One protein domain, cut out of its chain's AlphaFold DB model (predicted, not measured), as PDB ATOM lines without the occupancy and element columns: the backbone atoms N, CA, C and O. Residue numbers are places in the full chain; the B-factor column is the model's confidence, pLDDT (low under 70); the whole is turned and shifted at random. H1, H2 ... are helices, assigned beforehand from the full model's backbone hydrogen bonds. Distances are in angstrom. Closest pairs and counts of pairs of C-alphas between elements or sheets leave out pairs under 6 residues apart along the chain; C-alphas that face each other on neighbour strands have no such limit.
ATOM      1  N   PHE A 205     197.194 212.510 219.169       90.75
ATOM      2  CA  PHE A 205     198.436 213.267 219.242       90.75
ATOM      3  C   PHE A 205     198.176 214.739 218.880       90.75
ATOM      4  O   PHE A 205     197.490 215.043 217.888       90.75
ATOM      5  N   PHE A 206     198.710 215.666 219.675       90.50
ATOM      6  CA  PHE A 206     198.518 217.098 219.457       90.50
ATOM      7  C   PHE A 206     199.434 217.628 218.345       90.50
ATOM      8  O   PHE A 206     200.616 217.302 218.278       90.50
ATOM      9  N   ASN A 207     198.891 218.471 217.466       91.75
ATOM     10  CA  ASN A 207     199.644 219.081 216.375       91.75
ATOM     11  C   ASN A 207     199.369 220.598 216.332       91.75
ATOM     12  O   ASN A 207     198.281 220.996 215.912       91.75
ATOM     13  N   PRO A 208     200.328 221.452 216.739       91.31
ATOM     14  CA  PRO A 208     200.184 222.906 216.692       91.31
ATOM     15  C   PRO A 208     200.378 223.493 215.284       91.31
ATOM     16  O   PRO A 208     200.171 224.689 215.100       91.31
ATOM     17  N   HIS A 209     200.770 222.686 214.292       92.44
ATOM     18  CA  HIS A 209     200.982 223.114 212.904       92.44
ATOM     19  C   HIS A 209     199.772 222.840 211.997       92.44
ATOM     20  O   HIS A 209     199.873 222.975 210.778       92.44
ATOM     21  N   LEU A 210     198.614 222.477 212.563       93.12
ATOM     22  CA  LEU A 210     197.361 222.458 211.810       93.12
ATOM     23  C   LEU A 210     197.068 223.867 211.273       93.12
ATOM     24  O   LEU A 210     197.006 224.832 212.029       93.12
ATOM     25  N   VAL A 211     196.857 223.969 209.961       92.75
ATOM     26  CA  VAL A 211     196.579 225.230 209.260       92.75
ATOM     27  C   VAL A 211     195.174 225.238 208.666       92.75
ATOM     28  O   VAL A 211     194.603 224.200 208.323       92.75
ATOM     29  N   LYS A 212     194.595 226.431 208.533       93.69
ATOM     30  CA  LYS A 212     193.259 226.636 207.967       93.69
ATOM     31  C   LYS A 212     193.305 226.414 206.457       93.69
ATOM     32  O   LYS A 212     193.843 227.225 205.706       93.69
ATOM     33  N   CYS A 213     192.745 225.293 206.001       90.38
ATOM     34  CA  CYS A 213     192.902 224.831 204.617       90.38
ATOM     35  C   CYS A 213     192.413 225.840 203.563       90.38
ATOM     36  O   CYS A 213     192.978 225.904 202.474       90.38
ATOM     37  N   TYR A 214     191.401 226.650 203.891       90.62
ATOM     38  CA  TYR A 214     190.861 227.670 202.995       90.62
ATOM     39  C   TYR A 214     191.745 228.922 202.893       90.62
ATOM     40  O   TYR A 214     191.663 229.613 201.884       90.62
ATOM     41  N   GLU A 215     192.605 229.195 203.877       92.44
ATOM     42  CA  GLU A 215     193.559 230.313 203.846       92.44
ATOM     43  C   GLU A 215     194.743 229.929 202.952       92.44
ATOM     44  O   GLU A 215     195.007 230.595 201.956       92.44
ATOM     45  N   VAL A 216     195.349 228.763 203.214       90.38
ATOM     46  CA  VAL A 216     196.445 228.190 202.404       90.38
ATOM     47  C   VAL A 216     196.042 227.993 200.937       90.38
ATOM     48  O   VAL A 216     196.842 228.233 200.039       90.38
ATOM     49  N   LYS A 217     194.800 227.568 200.666       86.31
ATOM     50  CA  LYS A 217     194.299 227.326 199.300       86.31
ATOM     51  C   LYS A 217     193.447 228.453 198.712       86.31
ATOM     52  O   LYS A 217     192.829 228.234 197.674       86.31
ATOM     53  N   ASN A 218     193.386 229.623 199.356       87.88
ATOM     54  CA  ASN A 218     192.574 230.775 198.927       87.88
ATOM     55  C   ASN A 218     191.124 230.388 198.524       87.88
ATOM     56  O   ASN A 218     190.568 230.834 197.515       87.88
ATOM     57  N   CYS A 219     190.523 229.459 199.274       85.38
ATOM     58  CA  CYS A 219     189.316 228.741 198.871       85.38
ATOM     59  C   CYS A 219     188.046 229.432 199.377       85.38
ATOM     60  O   CYS A 219     187.914 229.739 200.559       85.38
ATOM     61  N   HIS A 220     187.078 229.608 198.476       88.19
ATOM     62  CA  HIS A 220     185.859 230.385 198.706       88.19
ATOM     63  C   HIS A 220     184.564 229.542 198.735       88.19
ATOM     64  O   HIS A 220     183.467 230.101 198.807       88.19
ATOM     65  N   LYS A 221     184.661 228.202 198.686       86.19
ATOM     66  CA  LYS A 221     183.497 227.292 198.690       86.19
ATOM     67  C   LYS A 221     182.782 227.304 200.048       86.19
ATOM     68  O   LYS A 221     183.240 226.666 200.995       86.19
ATOM     69  N   ARG A 222     181.643 228.004 200.122       87.12
ATOM     70  CA  ARG A 222     180.857 228.211 201.354       87.12
ATOM     71  C   ARG A 222     180.312 226.914 201.953       87.12
ATOM     72  O   ARG A 222     180.284 226.787 203.172       87.12
ATOM     73  N   ASP A 223     179.961 225.953 201.108       85.94
ATOM     74  CA  ASP A 223     179.366 224.666 201.500       85.94
ATOM     75  C   ASP A 223     180.407 223.659 202.024       85.94
ATOM     76  O   ASP A 223     180.067 222.565 202.473       85.94
ATOM     77  N   CYS A 224     181.699 224.009 201.984       83.94
ATOM     78  CA  CYS A 224     182.767 223.146 202.468       83.94
ATOM     79  C   CYS A 224     182.761 223.064 204.010       83.94
ATOM     80  O   CYS A 224     182.905 224.097 204.671       83.94
ATOM     81  N   PRO A 225     182.720 221.860 204.621       86.12
ATOM     82  CA  PRO A 225     182.683 221.683 206.074       86.12
ATOM     83  C   PRO A 225     183.840 222.302 206.871       86.12
ATOM     84  O   PRO A 225     183.728 222.345 208.098       86.12
ATOM     85  N   CYS A 226     184.911 222.762 206.214       87.25
ATOM     86  CA  CYS A 226     186.078 223.419 206.812       87.25
ATOM     87  C   CYS A 226     186.185 224.931 206.512       87.25
ATOM     88  O   CYS A 226     187.078 225.580 207.052       87.25
ATOM     89  N   TYR A 227     185.325 225.512 205.665       90.06
ATOM     90  CA  TYR A 227     185.392 226.941 205.326       90.06
ATOM     91  C   TYR A 227     185.014 227.822 206.531       90.06
ATOM     92  O   TYR A 227     184.029 227.543 207.214       90.06
ATOM     93  N   LYS A 228     185.803 228.878 206.790       89.62
ATOM     94  CA  LYS A 228     185.658 229.803 207.939       89.62
ATOM     95  C   LYS A 228     185.588 229.124 209.321       89.62
ATOM     96  O   LYS A 228     184.932 229.634 210.227       89.62
ATOM     97  N   LYS A 229     186.256 227.981 209.497       90.62
ATOM     98  CA  LYS A 229     186.390 227.303 210.799       90.62
ATOM     99  C   LYS A 229     187.827 227.322 211.294       90.62
ATOM    100  O   LYS A 229     188.756 227.579 210.532       90.62
ATOM    101  N   GLU A 230     187.997 227.030 212.578       91.88
ATOM    102  CA  GLU A 230     189.323 226.880 213.162       91.88
ATOM    103  C   GLU A 230     190.115 225.712 212.570       91.88
ATOM    104  O   GLU A 230     189.561 224.807 211.939       91.88
ATOM    105  N   ALA A 231     191.439 225.788 212.726       90.00
ATOM    106  CA  ALA A 231     192.375 224.865 212.101       90.00
ATOM    107  C   ALA A 231     192.052 223.407 212.461       90.00
ATOM    108  O   ALA A 231     191.977 223.032 213.632       90.00
ATOM    109  N   MET A 232     191.839 222.576 211.441       89.81
ATOM    110  CA  MET A 232     191.351 221.212 211.620       89.81
ATOM    111  C   MET A 232     191.857 220.276 210.524       89.81
ATOM    112  O   MET A 232     192.164 220.696 209.409       89.81
ATOM    113  N   ARG A 233     191.873 218.978 210.836       89.94
ATOM    114  CA  ARG A 233     192.290 217.889 209.943       89.94
ATOM    115  C   ARG A 233     191.272 217.694 208.817       89.94
ATOM    116  O   ARG A 233     190.412 216.821 208.897       89.94
ATOM    117  N   CYS A 234     191.331 218.515 207.768       87.12
ATOM    118  CA  CYS A 234     190.380 218.438 206.651       87.12
ATOM    119  C   CYS A 234     190.439 217.083 205.921       87.12
ATOM    120  O   CYS A 234     189.415 216.601 205.450       87.12
ATOM    121  N   TRP A 235     191.602 216.421 205.926       86.00
ATOM    122  CA  TRP A 235     191.789 215.054 205.426       86.00
ATOM    123  C   TRP A 235     191.041 213.981 206.238       86.00
ATOM    124  O   TRP A 235     190.807 212.901 205.715       86.00
ATOM    125  N   GLN A 236     190.626 214.272 207.478       83.44
ATOM    126  CA  GLN A 236     189.761 213.418 208.311       83.44
ATOM    127  C   GLN A 236     188.274 213.822 208.230       83.44
ATOM    128  O   GLN A 236     187.471 213.425 209.074       83.44
ATOM    129  N   ARG A 237     187.878 214.665 207.261       80.44
ATOM    130  CA  ARG A 237     186.502 215.174 207.166       80.44
ATOM    131  C   ARG A 237     185.888 214.933 205.789       80.44
ATOM    132  O   ARG A 237     186.193 215.630 204.823       80.44
ATOM    133  N   ALA A 238     184.967 213.972 205.743       67.56
ATOM    134  CA  ALA A 238     184.119 213.705 204.585       67.56
ATOM    135  C   ALA A 238     183.311 214.951 204.174       67.56
ATOM    136  O   ALA A 238     182.972 215.795 205.012       67.56
ATOM    137  N   GLY A 239     183.008 215.064 202.879       63.16
ATOM    138  CA  GLY A 239     182.289 216.207 202.310       63.16
ATOM    139  C   GLY A 239     183.149 217.461 202.120       63.16
ATOM    140  O   GLY A 239     182.619 218.520 201.795       63.16
ATOM    141  N   THR A 240     184.468 217.384 202.326       71.94
ATOM    142  CA  THR A 240     185.390 218.471 201.966       71.94
ATOM    143  C   THR A 240     185.511 218.595 200.447       71.94
ATOM    144  O   THR A 240     185.483 217.599 199.732       71.94
ATOM    145  N   PHE A 241     185.631 219.823 199.935       60.53
ATOM    146  CA  PHE A 241     185.739 220.086 198.496       60.53
ATOM    147  C   PHE A 241     187.183 220.442 198.124       60.53
ATOM    148  O   PHE A 241     187.567 221.613 198.164       60.53
ATOM    149  N   CYS A 242     187.983 219.436 197.774       65.75
ATOM    150  CA  CYS A 242     189.381 219.601 197.366       65.75
ATOM    151  C   CYS A 242     189.486 219.584 195.836       65.75
ATOM    152  O   CYS A 242     188.864 218.748 195.194       65.75
ATOM    153  N   ASN A 243     190.251 220.515 195.254       59.12
ATOM    154  CA  ASN A 243     190.490 220.703 193.805       59.12
ATOM    155  C   ASN A 243     189.250 220.895 192.898       59.12
ATOM    156  O   ASN A 243     189.397 221.214 191.726       59.12
ATOM    157  N   GLY A 244     188.041 220.778 193.445       56.84
ATOM    158  CA  GLY A 244     186.773 220.851 192.725       56.84
ATOM    159  C   GLY A 244     185.773 219.883 193.346       56.84
ATOM    160  O   GLY A 244     184.668 220.291 193.714       56.84
ATOM    161  N   ASP A 245     186.231 218.655 193.574       58.09
ATOM    162  CA  ASP A 245     185.417 217.477 193.860       58.09
ATOM    163  C   ASP A 245     185.121 217.255 195.345       58.09
ATOM    164  O   ASP A 245     185.924 217.576 196.232       58.09
ATOM    165  N   VAL A 246     183.971 216.632 195.607       58.16
ATOM    166  CA  VAL A 246     183.576 216.153 196.937       58.16
ATOM    167  C   VAL A 246     184.462 214.974 197.335       58.16
ATOM    168  O   VAL A 246     184.420 213.913 196.717       58.16
ATOM    169  N   GLN A 247     185.231 215.135 198.407       59.88
ATOM    170  CA  GLN A 247     186.002 214.049 198.996       59.88
ATOM    171  C   GLN A 247     185.078 213.150 199.830       59.88
ATOM    172  O   GLN A 247     184.375 213.615 200.736       59.88
ATOM    173  N   GLY A 248     185.070 211.859 199.494       53.84
ATOM    174  CA  GLY A 248     184.252 210.837 200.147       53.84
ATOM    175  C   GLY A 248     184.747 210.439 201.542       53.84
ATOM    176  O   GLY A 248     185.523 211.144 202.188       53.84
ATOM    177  N   ALA A 249     184.289 209.280 202.019       52.56
ATOM    178  CA  ALA A 249     184.773 208.707 203.270       52.56
ATOM    179  C   ALA A 249     186.264 208.315 203.178       52.56
ATOM    180  O   ALA A 249     186.758 207.914 202.124       52.56
ATOM    181  N   PHE A 250     186.952 208.398 204.320       49.59
ATOM    182  CA  PHE A 250     188.416 208.380 204.478       49.59
ATOM    183  C   PHE A 250     189.176 207.270 203.719       49.59
ATOM    184  O   PHE A 250     190.321 207.464 203.318       49.59
ATOM    185  N   ALA A 251     188.545 206.112 203.503       47.34
ATOM    186  CA  ALA A 251     189.174 204.928 202.920       47.34
ATOM    187  C   ALA A 251     189.584 205.059 201.436       47.34
ATOM    188  O   ALA A 251     190.464 204.320 201.004       47.34
ATOM    189  N   HIS A 252     188.984 205.970 200.655       46.72
ATOM    190  CA  HIS A 252     189.212 206.039 199.199       46.72
ATOM    191  C   HIS A 252     190.227 207.097 198.730       46.72
ATOM    192  O   HIS A 252     190.643 207.048 197.575       46.72
ATOM    193  N   THR A 253     190.619 208.062 199.570       53.47
ATOM    194  CA  THR A 253     191.287 209.300 199.102       53.47
ATOM    195  C   THR A 253     192.583 209.664 199.833       53.47
ATOM    196  O   THR A 253     193.183 210.694 199.527       53.47
ATOM    197  N   TYR A 254     193.065 208.829 200.762       55.06
ATOM    198  CA  TYR A 254     194.199 209.163 201.639       55.06
ATOM    199  C   TYR A 254     195.474 209.611 200.892       55.06
ATOM    200  O   TYR A 254     196.092 210.600 201.289       55.06
ATOM    201  N   GLY A 255     195.822 208.955 199.776       58.25
ATOM    202  CA  GLY A 255     196.993 209.310 198.959       58.25
ATOM    203  C   GLY A 255     196.941 210.731 198.376       58.25
ATOM    204  O   GLY A 255     197.946 211.439 198.375       58.25
ATOM    205  N   ASN A 256     195.754 211.203 197.982       68.38
ATOM    206  CA  ASN A 256     195.566 212.567 197.470       68.38
ATOM    207  C   ASN A 256     195.746 213.618 198.581       68.38
ATOM    208  O   ASN A 256     196.159 214.749 198.323       68.38
ATOM    209  N   CYS A 257     195.440 213.250 199.829       78.19
ATOM    210  CA  CYS A 257     195.591 214.123 200.987       78.19
ATOM    211  C   CYS A 257     197.054 214.261 201.430       78.19
ATOM    212  O   CYS A 257     197.462 215.375 201.751       78.19
ATOM    213  N   SER A 258     197.851 213.185 201.404       79.31
ATOM    214  CA  SER A 258     199.278 213.238 201.773       79.31
ATOM    215  C   SER A 258     200.110 214.150 200.868       79.31
ATOM    216  O   SER A 258     201.073 214.761 201.333       79.31
ATOM    217  N   ASP A 259     199.725 214.294 199.598       82.62
ATOM    218  CA  ASP A 259     200.412 215.190 198.668       82.62
ATOM    219  C   ASP A 259     199.963 216.657 198.741       82.62
ATOM    220  O   ASP A 259     200.654 217.539 198.218       82.62
ATOM    221  N   CYS A 260     198.861 216.944 199.438       86.00
ATOM    222  CA  CYS A 260     198.338 218.295 199.586       86.00
ATOM    223  C   CYS A 260     199.257 219.172 200.451       86.00
ATOM    224  O   CYS A 260     199.652 218.805 201.555       86.00
ATOM    225  N   GLU A 261     199.519 220.392 199.980       88.25
ATOM    226  CA  GLU A 261     200.245 221.447 200.701       88.25
ATOM    227  C   GLU A 261     199.756 221.639 202.146       88.25
ATOM    228  O   GLU A 261     200.566 221.681 203.059       88.25
ATOM    229  N   VAL A 262     198.436 221.645 202.375       89.81
ATOM    230  CA  VAL A 262     197.828 221.788 203.713       89.81
ATOM    231  C   VAL A 262     198.280 220.677 204.671       89.81
ATOM    232  O   VAL A 262     198.506 220.938 205.851       89.81
ATOM    233  N   TYR A 263     198.437 219.449 204.167       89.62
ATOM    234  CA  TYR A 263     198.970 218.327 204.937       89.62
ATOM    235  C   TYR A 263     200.483 218.486 205.134       89.62
ATOM    236  O   TYR A 263     200.962 218.456 206.263       89.62
ATOM    237  N   LYS A 264     201.228 218.762 204.054       90.38
ATOM    238  CA  LYS A 264     202.693 218.937 204.074       90.38
ATOM    239  C   LYS A 264     203.158 220.065 205.005       90.38
ATOM    240  O   LYS A 264     204.161 219.895 205.692       90.38
ATOM    241  N   THR A 265     202.422 221.174 205.099       91.75
ATOM    242  CA  THR A 265     202.662 222.241 206.087       91.75
ATOM    243  C   THR A 265     202.463 221.726 207.516       91.75
ATOM    244  O   THR A 265     203.333 221.932 208.365       91.75
ATOM    245  N   ALA A 266     201.368 220.997 207.765       90.69
ATOM    246  CA  ALA A 266     201.036 220.430 209.073       90.69
ATOM    247  C   ALA A 266     201.918 219.238 209.500       90.69
ATOM    248  O   ALA A 266     201.917 218.877 210.678       90.69
ATOM    249  N   THR A 267     202.680 218.639 208.580       91.19
ATOM    250  CA  THR A 267     203.586 217.503 208.837       91.19
ATOM    251  C   THR A 267     205.036 217.773 208.417       91.19
ATOM    252  O   THR A 267     205.748 216.852 208.021       91.19
ATOM    253  N   SER A 268     205.476 219.034 208.461       88.44
ATOM    254  CA  SER A 268     206.809 219.456 207.991       88.44
ATOM    255  C   SER A 268     207.975 219.067 208.919       88.44
ATOM    256  O   SER A 268     209.105 218.925 208.451       88.44
ATOM    257  N   ASP A 269     207.722 218.846 210.215       89.81
ATOM    258  CA  ASP A 269     208.638 218.136 211.124       89.81
ATOM    259  C   ASP A 269     208.186 216.659 211.201       89.81
ATOM    260  O   ASP A 269     206.993 216.417 211.439       89.81
ATOM    261  N   PRO A 270     209.089 215.665 211.037       87.62
ATOM    262  CA  PRO A 270     208.754 214.236 211.089       87.62
ATOM    263  C   PRO A 270     207.957 213.802 212.327       87.62
ATOM    264  O   PRO A 270     207.201 212.836 212.268       87.62
ATOM    265  N   ILE A 271     208.074 214.528 213.442       90.19
ATOM    266  CA  ILE A 271     207.280 214.300 214.658       90.19
ATOM    267  C   ILE A 271     205.780 214.404 214.377       90.19
ATOM    268  O   ILE A 271     205.021 213.502 214.730       90.19
ATOM    269  N   TYR A 272     205.356 215.468 213.697       91.06
ATOM    270  CA  TYR A 272     203.948 215.683 213.374       91.06
ATOM    271  C   TYR A 272     203.499 214.818 212.197       91.06
ATOM    272  O   TYR A 272     202.329 214.462 212.130       91.06
ATOM    273  N   GLN A 273     204.414 214.381 211.325       89.25
ATOM    274  CA  GLN A 273     204.115 213.348 210.329       89.25
ATOM    275  C   GLN A 273     203.709 212.021 210.990       89.25
ATOM    276  O   GLN A 273     202.646 211.484 210.676       89.25
ATOM    277  N   ILE A 274     204.499 211.524 211.950       88.12
ATOM    278  CA  ILE A 274     204.185 210.291 212.693       88.12
ATOM    279  C   ILE A 274     202.937 210.496 213.571       88.12
ATOM    280  O   ILE A 274     202.055 209.639 213.597       88.12
ATOM    281  N   GLY A 275     202.818 211.652 214.233       90.25
ATOM    282  CA  GLY A 275     201.646 212.021 215.028       90.25
ATOM    283  C   GLY A 275     200.344 212.050 214.219       90.25
ATOM    284  O   GLY A 275     199.329 211.514 214.658       90.25
ATOM    285  N   GLU A 276     200.364 212.600 213.002       90.62
ATOM    286  CA  GLU A 276     199.206 212.562 212.106       90.62
ATOM    287  C   GLU A 276     198.933 211.159 211.554       90.62
ATOM    288  O   GLU A 276     197.769 210.777 211.465       90.62
ATOM    289  N   HIS A 277     199.951 210.341 211.273       88.00
ATOM    290  CA  HIS A 277     199.737 208.928 210.932       88.00
ATOM    291  C   HIS A 277     199.047 208.151 212.071       88.00
ATOM    292  O   HIS A 277     198.095 207.415 211.807       88.00
ATOM    293  N   PHE A 278     199.431 208.382 213.334       89.50
ATOM    294  CA  PHE A 278     198.710 207.855 214.500       89.50
ATOM    295  C   PHE A 278     197.262 208.371 214.547       89.50
ATOM    296  O   PHE A 278     196.324 207.579 214.617       89.50
ATOM    297  N   ASN A 279     197.046 209.684 214.413       90.69
ATOM    298  CA  ASN A 279     195.704 210.283 214.412       90.69
ATOM    299  C   ASN A 279     194.801 209.744 213.293       90.69
ATOM    300  O   ASN A 279     193.588 209.635 213.479       90.69
ATOM    301  N   ASN A 280     195.379 209.431 212.134       87.19
ATOM    302  CA  ASN A 280     194.696 208.856 210.981       87.19
ATOM    303  C   ASN A 280     194.309 207.389 211.230       87.19
ATOM    304  O   ASN A 280     193.188 206.999 210.909       87.19
ATOM    305  N   MET A 281     195.172 206.603 211.884       86.31
ATOM    306  CA  MET A 281     194.831 205.259 212.362       86.31
ATOM    307  C   MET A 281     193.683 205.298 213.383       86.31
ATOM    308  O   MET A 281     192.705 204.568 213.224       86.31
ATOM    309  N   MET A 282     193.748 206.187 214.382       87.88
ATOM    310  CA  MET A 282     192.690 206.325 215.394       87.88
ATOM    311  C   MET A 282     191.345 206.733 214.782       87.88
ATOM    312  O   MET A 282     190.309 206.172 215.130       87.88
ATOM    313  N   HIS A 283     191.354 207.633 213.795       85.94
ATOM    314  CA  HIS A 283     190.146 208.009 213.061       85.94
ATOM    315  C   HIS A 283     189.522 206.831 212.285       85.94
ATOM    316  O   HIS A 283     188.301 206.684 212.268       85.94
ATOM    317  N   VAL A 284     190.330 205.938 211.698       83.06
ATOM    318  CA  VAL A 284     189.821 204.705 211.063       83.06
ATOM    319  C   VAL A 284     189.211 203.747 212.092       83.06
ATOM    320  O   VAL A 284     188.188 203.127 211.803       83.06
ATOM    321  N   LEU A 285     189.788 203.639 213.293       81.69
ATOM    322  CA  LEU A 285     189.240 202.809 214.374       81.69
ATOM    323  C   LEU A 285     187.911 203.364 214.919       81.69
ATOM    324  O   LEU A 285     186.990 202.597 215.180       81.69
ATOM    325  N   GLU A 286     187.757 204.686 215.020       82.81
ATOM    326  CA  GLU A 286     186.466 205.320 215.337       82.81
ATOM    327  C   GLU A 286     185.395 205.095 214.268       82.81
ATOM    328  O   GLU A 286     184.221 204.984 214.608       82.81
ATOM    329  N   LEU A 287     185.769 205.071 212.985       79.44
ATOM    330  CA  LEU A 287     184.829 204.828 211.886       79.44
ATOM    331  C   LEU A 287     184.419 203.353 211.764       79.44
ATOM    332  O   LEU A 287     183.371 203.080 211.191       79.44
ATOM    333  N   LYS A 288     185.224 202.418 212.283       77.19
ATOM    334  CA  LYS A 288     184.906 200.978 212.325       77.19
ATOM    335  C   LYS A 288     184.128 200.544 213.571       77.19
ATOM    336  O   LYS A 288     183.541 199.469 213.557       77.19
ATOM    337  N   ASN A 289     184.133 201.360 214.625       70.69
ATOM    338  CA  ASN A 289     183.442 201.096 215.890       70.69
ATOM    339  C   ASN A 289     182.152 201.941 216.031       70.69
ATOM    340  O   ASN A 289     181.782 202.318 217.145       70.69
ATOM    341  N   LYS A 290     181.506 202.269 214.906       62.16
ATOM    342  CA  LYS A 290     180.228 202.991 214.787       62.16
ATOM    343  C   LYS A 290     179.278 202.219 213.883       62.16
ATOM    344  O   LYS A 290     178.066 202.307 214.160       62.16
TER     345      LYS A 290
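What this domain is: This is residues 205 to 290 of the 290 residues of the protein "PAS domain-containing protein" of Nitrospiraceae bacterium (UniProt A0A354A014). With little regular structure, the domain is one long helix, H4, along one side of a body made mostly of loops, in which the short helices H1, H2 and H3 are set. A long loop, residues 217 to 253, joins H1 to H2. The 86 printed residues have four named helices, H1 to H4 in chain order, and no named strand: all helix, though named elements hold only 34 residues. The whole is compact, with a radius of gyration of the C-alphas of 12.5 A, and spans 31 by 30 by 21 A.

How they stand to each other: H4, residues 270 to 288, is close to but not clearly touching H3, residues 261 to 266, about perpendicular at 77 degrees; their closest C-alphas, of Ala 266 and Tyr 272, are 7.0 A apart. H3 only just touches H1, residues 213 to 216, with 3 pairs of C-alphas within 8 A, the closest Cys 213 and Val 262 at 5.9 A. H2, residues 254 to 258, is close to but not clearly touching H3, the closest C-alphas being Cys 257 and Tyr 263 at 6.7 A. H4 is apart from H1 and H2. Every O i to N i+4 pair is within hydrogen-bond range in H2, H3 and H4; H1 is too short for one.

Where its parts are: H4 measures 27.3 A, from C-alpha 270 at (208.754, 214.236, 211.089) to C-alpha 288 at (184.906, 200.978, 212.325). H3 measures 8.5 A, H2 6.5 A and H1 5.4 A.

The domain as a whole: The printed part has no cut; the link H1 to H2 is long. Residues 238 to 239, 241 to 256 and 290 have pLDDT under 70.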